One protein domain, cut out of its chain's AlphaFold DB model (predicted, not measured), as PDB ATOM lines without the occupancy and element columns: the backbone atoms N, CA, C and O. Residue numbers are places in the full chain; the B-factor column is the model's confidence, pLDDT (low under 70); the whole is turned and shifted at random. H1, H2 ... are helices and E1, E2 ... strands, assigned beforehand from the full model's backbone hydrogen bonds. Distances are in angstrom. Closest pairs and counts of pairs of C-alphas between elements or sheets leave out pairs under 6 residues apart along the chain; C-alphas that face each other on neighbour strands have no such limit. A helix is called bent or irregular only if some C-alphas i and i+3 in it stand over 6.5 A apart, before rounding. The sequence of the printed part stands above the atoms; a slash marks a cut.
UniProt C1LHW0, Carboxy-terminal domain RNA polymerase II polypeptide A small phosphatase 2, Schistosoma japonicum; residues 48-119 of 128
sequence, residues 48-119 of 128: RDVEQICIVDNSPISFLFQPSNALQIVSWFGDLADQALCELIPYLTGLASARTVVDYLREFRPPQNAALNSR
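This is residues 48 to 119 of the 128 residues of the protein "Carboxy-terminal domain RNA polymerase II polypeptide A small phosphatase 2" of Schistosoma japonicum (UniProt C1LHW0). A short two-strand ribbon, E1 beside E2, lies near the middle, with the small helix H1 on one side of it and the long helix H2 across a gap on another side. A wide loop, residues 73 to 83, swings out from E2 and folds back into H2; beyond H2 the chain turns a corner into H3, and the unnamed tail, residues 108 to 119, runs back from there. The printed part has 72 residues with three named helices and two named strands, in the order E1, H1, E2, H2, H3; the sheet has the order E1, E2 and is parallel. The class is mixed, helices and strands, with under half of the residues in named elements: 23 in helices and 6 in strands. The whole is compact, with a radius of gyration of the C-alphas of 12.1 A and spans of 36 by 26 by 23 A.

Begin at the sheet: E1, residues 55 to 57, and E2, residues 70 to 72, are parallel neighbours, with 22 degrees between their directions. Look at C-alphas 55 and 70, which face each other at 4.8 A, and at 57 and 72, which face each other at 5.4 A. Across this pair, N 71 and O 55 are within hydrogen-bond range at 2.8 A, and so are N 57 and O 71 at 3.4 A. Between the two strands along the chain comes H1, residues 60 to 63; E1, H1 and E2 form a strand-helix-strand unit, two parallel neighbour strands with a helix between them, and its crossover is right-handed. The closest C-alphas of H1 and E2 are those of Phe 63 and Ala 70, 6.6 A apart. Move outward to H3, residues 101 to 107: its closest C-alphas with E2 are those of Leu 105 and Leu 71, 7.7 A apart. H2, residues 84 to 95, and H3 only just touch, with 3 pairs of C-alphas within 8 A, and touch only at the corner by their link. H2 touches H3 with residue 95 alone; the closest C-alphas of the two helices are those of Leu 95 and Tyr 104, 6.2 A apart. The lines of H2 and H3 are about perpendicular, at 78 degrees. H1 is apart from H2 and H3, and E1 is apart from both as well. In H3 every O i to N i+4 pair is within hydrogen-bond range and in H2 6 of 8 are; H1 is too short for such a pair, and its 1 pair of O i and N i+3 is within range.

Find C-alpha 55 at (29.955, 70.207, 117.163), where E1 begins; E1 is 6.2 A long and E2 is 6.0 A, each from first to last C-alpha. H1 measures 5.9 A in the same way. Then find C-alpha 84 at (22.142, 58.972, 124.127); from there H2, the longest helix, runs 16.4 A to C-alpha 95. H2 is irregular, but only just: C-alphas 87 and 90 are 6.8 A apart, and its line is a rough one. H3 runs 10.1 A and ends with C-alpha 107 at (38.268, 68.048, 131.619).

The two C-alphas farthest apart are those of Asp 49 and Leu 80, at 36.2 A. The printed part runs from residue 48 to 119 with no cut. The link from E2 to H2, 11 residues, is long; those from E1 to H1 and from H2 to H3 are tight, and the one from H1 to E2 is short. Residues 108 to 119 hold no named element, and their C-alphas lie 6 to 13 A from the mean of the C-alphas. The mean pLDDT of the printed part is 95.4; look to residues 118 to 119 for the values under 70, where the model's confidence is low.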
ATOM      1  N   ARG A  48      31.848  82.855 114.102       96.62
ATOM      2  CA  ARG A  48      31.708  82.784 115.560       96.62
ATOM      3  C   ARG A  48      33.085  82.484 116.150       96.62
ATOM      4  O   ARG A  48      33.919  81.892 115.469       96.62
ATOM      5  N   ASP A  49      33.302  82.861 117.404       97.62
ATOM      6  CA  ASP A  49      34.511  82.462 118.125       97.62
ATOM      7  C   ASP A  49      34.559  80.933 118.252       97.62
ATOM      8  O   ASP A  49      33.686  80.337 118.881       97.62
ATOM      9  N   VAL A  50      35.568  80.304 117.642       97.56
ATOM     10  CA  VAL A  50      35.726  78.843 117.608       97.56
ATOM     11  C   VAL A  50      35.878  78.266 119.013       97.56
ATOM     12  O   VAL A  50      35.415  77.151 119.249       97.56
ATOM     13  N   GLU A  51      36.433  79.009 119.975       97.12
ATOM     14  CA  GLU A  51      36.534  78.545 121.367       97.12
ATOM     15  C   GLU A  51      35.163  78.351 122.033       97.12
ATOM     16  O   GLU A  51      35.060  77.629 123.024       97.12
ATOM     17  N   GLN A  52      34.109  78.942 121.464       97.94
ATOM     18  CA  GLN A  52      32.727  78.879 121.943       97.94
ATOM     19  C   GLN A  52      31.836  77.950 121.099       97.94
ATOM     20  O   GLN A  52      30.622  77.901 121.302       97.94
ATOM     21  N   ILE A  53      32.399  77.216 120.130       98.25
ATOM     22  CA  ILE A  53      31.637  76.324 119.244       98.25
ATOM     23  C   ILE A  53      31.906  74.870 119.614       98.25
ATOM     24  O   ILE A  53      33.051  74.419 119.619       98.25
ATOM     25  N   CYS A  54      30.831  74.122 119.852       98.19
ATOM     26  CA  CYS A  54      30.842  72.668 119.960       98.19
ATOM     27  C   CYS A  54      30.082  72.063 118.778       98.19
ATOM     28  O   CYS A  54      28.990  72.526 118.439       98.19
ATOM     29  N   ILE A  55      30.646  71.024 118.162       98.44
ATOM     30  CA  ILE A  55      29.955  70.207 117.163       98.44
ATOM     31  C   ILE A  55      29.628  68.834 117.745       98.44
ATOM     32  O   ILE A  55      30.499  68.148 118.271       98.44
ATOM     33  N   VAL A  56      28.367  68.426 117.612       98.31
ATOM     34  CA  VAL A  56      27.909  67.068 117.918       98.31
ATOM     35  C   VAL A  56      27.642  66.362 116.596       98.31
ATOM     36  O   VAL A  56      26.759  66.772 115.841       98.31
ATOM     37  N   ASP A  57      28.435  65.341 116.291       98.31
ATOM     38  CA  ASP A  57      28.334  64.574 115.049       98.31
ATOM     39  C   ASP A  57      28.838  63.152 115.284       98.31
ATOM     40  O   ASP A  57      29.775  62.940 116.052       98.31
ATOM     41  N   ASN A  58      28.229  62.167 114.637       97.44
ATOM     42  CA  ASN A  58      28.619  60.771 114.802       97.44
ATOM     43  C   ASN A  58      29.823  60.380 113.923       97.44
ATOM     44  O   ASN A  58      30.469  59.361 114.188       97.44
ATOM     45  N   SER A  59      30.151  61.181 112.900       96.69
ATOM     46  CA  SER A  59      31.248  60.923 111.964       96.69
ATOM     47  C   SER A  59      32.490  61.774 112.278       96.69
ATOM     48  O   SER A  59      32.439  62.997 112.137       96.69
ATOM     49  N   PRO A  60      33.647  61.158 112.607       96.75
ATOM     50  CA  PRO A  60      34.914  61.864 112.824       96.75
ATOM     51  C   PRO A  60      35.356  62.760 111.670       96.75
ATOM     52  O   PRO A  60      36.011  63.781 111.872       96.75
ATOM     53  N   ILE A  61      34.993  62.373 110.448       97.19
ATOM     54  CA  ILE A  61      35.340  63.105 109.234       97.19
ATOM     55  C   ILE A  61      34.641  64.469 109.185       97.19
ATOM     56  O   ILE A  61      35.235  65.441 108.722       97.19
ATOM     57  N   SER A  62      33.424  64.575 109.729       97.62
ATOM     58  CA  SER A  62      32.645  65.816 109.731       97.62
ATOM     59  C   SER A  62      33.372  66.970 110.425       97.62
ATOM     60  O   SER A  62      33.185  68.116 110.036       97.62
ATOM     61  N   PHE A  63      34.206  66.696 111.427       97.56
ATOM     62  CA  PHE A  63      34.895  67.706 112.239       97.56
ATOM     63  C   PHE A  63      36.421  67.587 112.172       97.56
ATOM     64  O   PHE A  63      37.126  68.013 113.088       97.56
ATOM     65  N   LEU A  64      36.944  67.027 111.078       97.75
ATOM     66  CA  LEU A  64      38.372  66.749 110.905       97.75
ATOM     67  C   LEU A  64      39.275  67.975 111.150       97.75
ATOM     68  O   LEU A  64      40.391  67.815 111.640       97.75
ATOM     69  N   PHE A  65      38.803  69.190 110.852       98.00
ATOM     70  CA  PHE A  65      39.572  70.425 111.055       98.00
ATOM     71  C   PHE A  65      39.553  70.952 112.498       98.00
ATOM     72  O   PHE A  65      40.464  71.681 112.884       98.00
ATOM     73  N   GLN A  66      38.559  70.588 113.314       98.06
ATOM     74  CA  GLN A  66      38.438  71.029 114.711       98.06
ATOM     75  C   GLN A  66      38.041  69.869 115.650       98.06
ATOM     76  O   GLN A  66      37.017  69.937 116.333       98.06
ATOM     77  N   PRO A  67      38.852  68.797 115.750       97.38
ATOM     78  CA  PRO A  67      38.509  67.627 116.563       97.38
ATOM     79  C   PRO A  67      38.446  67.929 118.068       97.38
ATOM     80  O   PRO A  67      37.762  67.230 118.807       97.38
ATOM     81  N   SER A  68      39.137  68.972 118.540       97.12
ATOM     82  CA  SER A  68      39.079  69.438 119.935       97.12
ATOM     83  C   SER A  68      37.739  70.055 120.327       97.12
ATOM     84  O   SER A  68      37.454  70.166 121.514       97.12
ATOM     85  N   ASN A  69      36.939  70.465 119.343       98.06
ATOM     86  CA  ASN A  69      35.630  71.091 119.515       98.06
ATOM     87  C   ASN A  69      34.484  70.091 119.322       98.06
ATOM     88  O   ASN A  69      33.318  70.484 119.297       98.06
ATOM     89  N   ALA A  70      34.808  68.813 119.126       97.81
ATOM     90  CA  ALA A  70      33.850  67.801 118.735       97.81
ATOM     91  C   ALA A  70      33.473  66.880 119.894       97.81
ATOM     92  O   ALA A  70      34.325  66.332 120.598       97.81
ATOM     93  N   LEU A  71      32.172  66.654 120.023       97.38
ATOM     94  CA  LEU A  71      31.594  65.579 120.805       97.38
ATOM     95  C   LEU A  71      31.101  64.500 119.838       97.38
ATOM     96  O   LEU A  71      30.069  64.662 119.184       97.38
ATOM     97  N   GLN A  72      31.849  63.400 119.735       97.75
ATOM     98  CA  GLN A  72      31.477  62.302 118.850       97.75
ATOM     99  C   GLN A  72      30.368  61.457 119.481       97.75
ATOM    100  O   GLN A  72      30.648  60.563 120.279       97.75
ATOM    101  N   ILE A  73      29.118  61.738 119.127       97.94
ATOM    102  CA  ILE A  73      27.960  60.972 119.600       97.94
ATOM    103  C   ILE A  73      27.922  59.582 118.943       97.94
ATOM    104  O   ILE A  73      28.413  59.395 117.826       97.94
ATOM    105  N   VAL A  74      27.355  58.591 119.629       96.75
ATOM    106  CA  VAL A  74      27.125  57.263 119.048       96.75
ATOM    107  C   VAL A  74      26.145  57.336 117.871       96.75
ATOM    108  O   VAL A  74      25.286  58.215 117.799       96.75
ATOM    109  N   SER A  75      26.297  56.427 116.906       96.88
ATOM    110  CA  SER A  75      25.363  56.341 115.778       96.88
ATOM    111  C   SER A  75      24.082  55.634 116.211       96.88
ATOM    112  O   SER A  75      24.148  54.571 116.822       96.88
ATOM    113  N   TRP A  76      22.935  56.197 115.839       96.81
ATOM    114  CA  TRP A  76      21.619  55.620 116.100       96.81
ATOM    115  C   TRP A  76      21.075  54.913 114.854       96.81
ATOM    116  O   TRP A  76      21.127  55.460 113.752       96.81
ATOM    117  N   PHE A  77      20.531  53.707 115.036       95.38
ATOM    118  CA  PHE A  77      20.038  52.848 113.950       95.38
ATOM    119  C   PHE A  77      18.595  52.359 114.165       95.38
ATOM    120  O   PHE A  77      18.215  51.324 113.623       95.38
ATOM    121  N   GLY A  78      17.785  53.084 114.943       94.25
ATOM    122  CA  GLY A  78      16.374  52.738 115.157       94.25
ATOM    123  C   GLY A  78      16.030  52.164 116.531       94.25
ATOM    124  O   GLY A  78      14.880  51.787 116.736       94.25
ATOM    125  N   ASP A  79      16.982  52.079 117.466       95.81
ATOM    126  CA  ASP A  79      16.701  51.587 118.817       95.81
ATOM    127  C   ASP A  79      15.815  52.583 119.582       95.81
ATOM    128  O   ASP A  79      16.201  53.728 119.816       95.81
ATOM    129  N   LEU A  80      14.614  52.144 119.958       95.25
ATOM    130  CA  LEU A  80      13.649  52.952 120.707       95.25
ATOM    131  C   LEU A  80      14.015  53.089 122.190       95.25
ATOM    132  O   LEU A  80      13.467  53.959 122.866       95.25
ATOM    133  N   ALA A  81      14.912  52.239 122.695       95.94
ATOM    134  CA  ALA A  81      15.447  52.327 124.047       95.94
ATOM    135  C   ALA A  81      16.702  53.214 124.135       95.94
ATOM    136  O   ALA A  81      17.215  53.411 125.236       95.94
ATOM    137  N   ASP A  82      17.193  53.758 123.013       96.75
ATOM    138  CA  ASP A  82      18.333  54.676 123.004       96.75
ATOM    139  C   ASP A  82      18.042  55.923 123.852       96.75
ATOM    140  O   ASP A  82      16.999  56.569 123.724       96.75
ATOM    141  N   GLN A  83      18.987  56.266 124.727       96.88
ATOM    142  CA  GLN A  83      18.913  57.449 125.585       96.88
ATOM    143  C   GLN A  83      20.101  58.396 125.386       96.88
ATOM    144  O   GLN A  83      20.283  59.310 126.191       96.88
ATOM    145  N   ALA A  84      20.893  58.236 124.320       97.12
ATOM    146  CA  ALA A  84      22.142  58.972 124.127       97.12
ATOM    147  C   ALA A  84      21.930  60.493 124.184       97.12
ATOM    148  O   ALA A  84      22.618  61.202 124.918       97.12
ATOM    149  N   LEU A  85      20.929  61.009 123.464       97.00
ATOM    150  CA  LEU A  85      20.617  62.442 123.475       97.00
ATOM    151  C   LEU A  85      20.148  62.930 124.853       97.00
ATOM    152  O   LEU A  85      20.553  64.012 125.272       97.00
ATOM    153  N   CYS A  86      19.342  62.138 125.563       97.50
ATOM    154  CA  CYS A  86      18.867  62.468 126.909       97.50
ATOM    155  C   CYS A  86      20.027  62.523 127.911       97.50
ATOM    156  O   CYS A  86      20.126  63.470 128.690       97.50
ATOM    157  N   GLU A  87      20.941  61.552 127.852       96.50
ATOM    158  CA  GLU A  87      22.142  61.519 128.687       96.50
ATOM    159  C   GLU A  87      23.070  62.718 128.421       96.50
ATOM    160  O   GLU A  87      23.737  63.201 129.340       96.50
ATOM    161  N   LEU A  88      23.100  63.251 127.191       97.50
ATOM    162  CA  LEU A  88      23.896  64.438 126.862       97.50
ATOM    163  C   LEU A  88      23.345  65.745 127.438       97.50
ATOM    164  O   LEU A  88      24.121  66.689 127.581       97.50
ATOM    165  N   ILE A  89      22.059  65.837 127.786       97.94
ATOM    166  CA  ILE A  89      21.444  67.082 128.282       97.94
ATOM    167  C   ILE A  89      22.215  67.687 129.474       97.94
ATOM    168  O   ILE A  89      22.633  68.846 129.367       97.94
ATOM    169  N   PRO A  90      22.461  66.966 130.589       97.88
ATOM    170  CA  PRO A  90      23.205  67.527 131.719       97.88
ATOM    171  C   PRO A  90      24.651  67.887 131.352       97.88
ATOM    172  O   PRO A  90      25.164  68.911 131.804       97.88
ATOM    173  N   TYR A  91      25.293  67.100 130.485       97.69
ATOM    174  CA  TYR A  91      26.657  67.366 130.022       97.69
ATOM    175  C   TYR A  91      26.740  68.662 129.200       97.69
ATOM    176  O   TYR A  91      27.579  69.524 129.459       97.69
ATOM    177  N   LEU A  92      25.826  68.849 128.245       98.06
ATOM    178  CA  LEU A  92      25.745  70.065 127.433       98.06
ATOM    179  C   LEU A  92      25.312  71.285 128.259       98.06
ATOM    180  O   LEU A  92      25.754  72.398 127.981       98.06
ATOM    181  N   THR A  93      24.508  71.085 129.305       98.31
ATOM    182  CA  THR A  93      24.163  72.148 130.265       98.31
ATOM    183  C   THR A  93      25.403  72.645 131.012       98.31
ATOM    184  O   THR A  93      25.599  73.852 131.151       98.31
ATOM    185  N   GLY A  94      26.281  71.730 131.442       98.00
ATOM    186  CA  GLY A  94      27.567  72.093 132.040       98.00
ATOM    187  C   GLY A  94      28.489  72.810 131.051       98.00
ATOM    188  O   GLY A  94      29.050  73.854 131.383       98.00
ATOM    189  N   LEU A  95      28.579  72.305 129.815       98.19
ATOM    190  CA  LEU A  95      29.357  72.924 128.736       98.19
ATOM    191  C   LEU A  95      28.921  74.372 128.466       98.19
ATOM    192  O   LEU A  95      29.770  75.236 128.270       98.19
ATOM    193  N   ALA A  96      27.616  74.650 128.495       97.69
ATOM    194  CA  ALA A  96      27.072  75.990 128.267       97.69
ATOM    195  C   ALA A  96      27.516  77.029 129.316       97.69
ATOM    196  O   ALA A  96      27.443  78.225 129.051       97.69
ATOM    197  N   SER A  97      27.972  76.584 130.493       97.06
ATOM    198  CA  SER A  97      28.492  77.453 131.561       97.06
ATOM    199  C   SER A  97      30.024  77.536 131.578       97.06
ATOM    200  O   SER A  97      30.597  78.219 132.428       97.06
ATOM    201  N   ALA A  98      30.706  76.813 130.687       97.12
ATOM    202  CA  ALA A  98      32.158  76.750 130.652       97.12
ATOM    203  C   ALA A  98      32.778  77.985 129.989       97.12
ATOM    204  O   ALA A  98      32.165  78.648 129.157       97.12
ATOM    205  N   ARG A  99      34.044  78.262 130.324       96.62
ATOM    206  CA  ARG A  99      34.800  79.365 129.714       96.62
ATOM    207  C   ARG A  99      35.101  79.114 128.237       96.62
ATOM    208  O   ARG A  99      34.972  80.030 127.433       96.62
ATOM    209  N   THR A 100      35.551  77.909 127.899       97.81
ATOM    210  CA  THR A 100      35.815  77.481 126.521       97.81
ATOM    211  C   THR A 100      35.293  76.064 126.332       97.81
ATOM    212  O   THR A 100      35.292  75.250 127.264       97.81
ATOM    213  N   VAL A 101      34.868  75.746 125.111       98.00
ATOM    214  CA  VAL A 101      34.410  74.402 124.753       98.00
ATOM    215  C   VAL A 101      35.547  73.395 124.886       98.00
ATOM    216  O   VAL A 101      35.363  72.316 125.446       98.00
ATOM    217  N   VAL A 102      36.734  73.751 124.396       96.94
ATOM    218  CA  VAL A 102      37.887  72.845 124.344       96.94
ATOM    219  C   VAL A 102      38.340  72.422 125.742       96.94
ATOM    220  O   VAL A 102      38.642  71.242 125.947       96.94
ATOM    221  N   ASP A 103      38.380  73.347 126.703       96.50
ATOM    222  CA  ASP A 103      38.782  73.017 128.072       96.50
ATOM    223  C   ASP A 103      37.747  72.112 128.742       96.50
ATOM    224  O   ASP A 103      38.116  71.084 129.315       96.50
ATOM    225  N   TYR A 104      36.454  72.411 128.570       97.75
ATOM    226  CA  TYR A 104      35.386  71.582 129.124       97.75
ATOM    227  C   TYR A 104      35.419  70.153 128.573       97.75
ATOM    228  O   TYR A 104      35.421  69.198 129.345       97.75
ATOM    229  N   LEU A 105      35.512  69.982 127.247       96.38
ATOM    230  CA  LEU A 105      35.565  68.653 126.619       96.38
ATOM    231  C   LEU A 105      36.826  67.857 127.011       96.38
ATOM    232  O   LEU A 105      36.848  66.622 126.948       96.38
ATOM    233  N   ARG A 106      37.906  68.545 127.400       94.94
ATOM    234  CA  ARG A 106      39.137  67.912 127.885       94.94
ATOM    235  C   ARG A 106      38.979  67.409 129.321       94.94
ATOM    236  O   ARG A 106      39.392  66.275 129.615       94.94
ATOM    237  N   GLU A 107      38.417  68.255 130.179       96.00
ATOM    238  CA  GLU A 107      38.268  68.048 131.619       96.00
ATOM    239  C   GLU A 107      37.130  67.076 131.948       96.00
ATOM    240  O   GLU A 107      37.354  66.059 132.612       96.00
ATOM    241  N   PHE A 108      35.939  67.329 131.411       96.06
ATOM    242  CA  PHE A 108      34.734  66.562 131.696       96.06
ATOM    243  C   PHE A 108      34.551  65.454 130.664       96.06
ATOM    244  O   PHE A 108      34.702  65.638 129.459       96.06
ATOM    245  N   ARG A 109      34.265  64.246 131.147       94.81
ATOM    246  CA  ARG A 109      34.025  63.082 130.291       94.81
ATOM    247  C   ARG A 109      32.543  63.026 129.929       94.81
ATOM    248  O   ARG A 109      31.726  63.137 130.843       94.81
ATOM    249  N   PRO A 110      32.184  62.843 128.646       95.94
ATOM    250  CA  PRO A 110      30.789  62.674 128.292       95.94
ATOM    251  C   PRO A 110      30.263  61.313 128.779       95.94
ATOM    252  O   PRO A 110      31.062  60.403 129.039       95.94
ATOM    253  N   PRO A 111      28.935  61.155 128.894       95.31
ATOM    254  CA  PRO A 111      28.306  59.876 129.199       95.31
ATOM    255  C   PRO A 111      28.759  58.787 128.220       95.31
ATOM    256  O   PRO A 111      28.735  58.983 127.004       95.31
ATOM    257  N   GLN A 112      29.188  57.641 128.755       90.75
ATOM    258  CA  GLN A 112      29.806  56.565 127.971       90.75
ATOM    259  C   GLN A 112      28.861  55.920 126.955       90.75
ATOM    260  O   GLN A 112      29.333  55.487 125.906       90.75
ATOM    261  N   ASN A 113      27.560  55.864 127.249       90.88
ATOM    262  CA  ASN A 113      26.580  55.308 126.317       90.88
ATOM    263  C   ASN A 113      26.243  56.306 125.204       90.88
ATOM    264  O   ASN A 113      25.847  55.900 124.117       90.88
ATOM    265  N   ALA A 114      26.428  57.603 125.460       93.69
ATOM    266  CA  ALA A 114      26.036  58.649 124.534       93.69
ATOM    267  C   ALA A 114      27.141  59.068 123.563       93.69
ATOM    268  O   ALA A 114      26.867  59.327 122.393       93.69
ATOM    269  N   ALA A 115      28.391  59.177 124.020       94.31
ATOM    270  CA  ALA A 115      29.470  59.694 123.186       94.31
ATOM    271  C   ALA A 115      30.797  58.969 123.401       94.31
ATOM    272  O   ALA A 115      31.169  58.570 124.507       94.31
ATOM    273  N   LEU A 116      31.550  58.841 122.310       90.38
ATOM    274  CA  LEU A 116      32.856  58.211 122.318       90.38
ATOM    275  C   LEU A 116      33.874  59.089 123.044       90.38
ATOM    276  O   LEU A 116      33.950  60.308 122.875       90.38
ATOM    277  N   ASN A 117      34.724  58.435 123.830       73.56
ATOM    278  CA  ASN A 117      35.825  59.102 124.501       73.56
ATOM    279  C   ASN A 117      36.920  59.461 123.493       73.56
ATOM    280  O   ASN A 117      37.656  58.598 123.024       73.56
ATOM    281  N   SER A 118      37.118  60.754 123.257       60.25
ATOM    282  CA  SER A 118      38.165  61.298 122.381       60.25
ATOM    283  C   SER A 118      39.599  61.169 122.932       60.25
ATOM    284  O   SER A 118      40.530  61.790 122.411       60.25
ATOM    285  N   ARG A 119      39.846  60.355 123.972       57.44
ATOM    286  CA  ARG A 119      41.224  60.113 124.427       57.44
ATOM    287  C   ARG A 119      41.952  59.283 123.374       57.44
ATOM    288  O   ARG A 119      41.636  58.113 123.182       57.44
TER     289      ARG A 119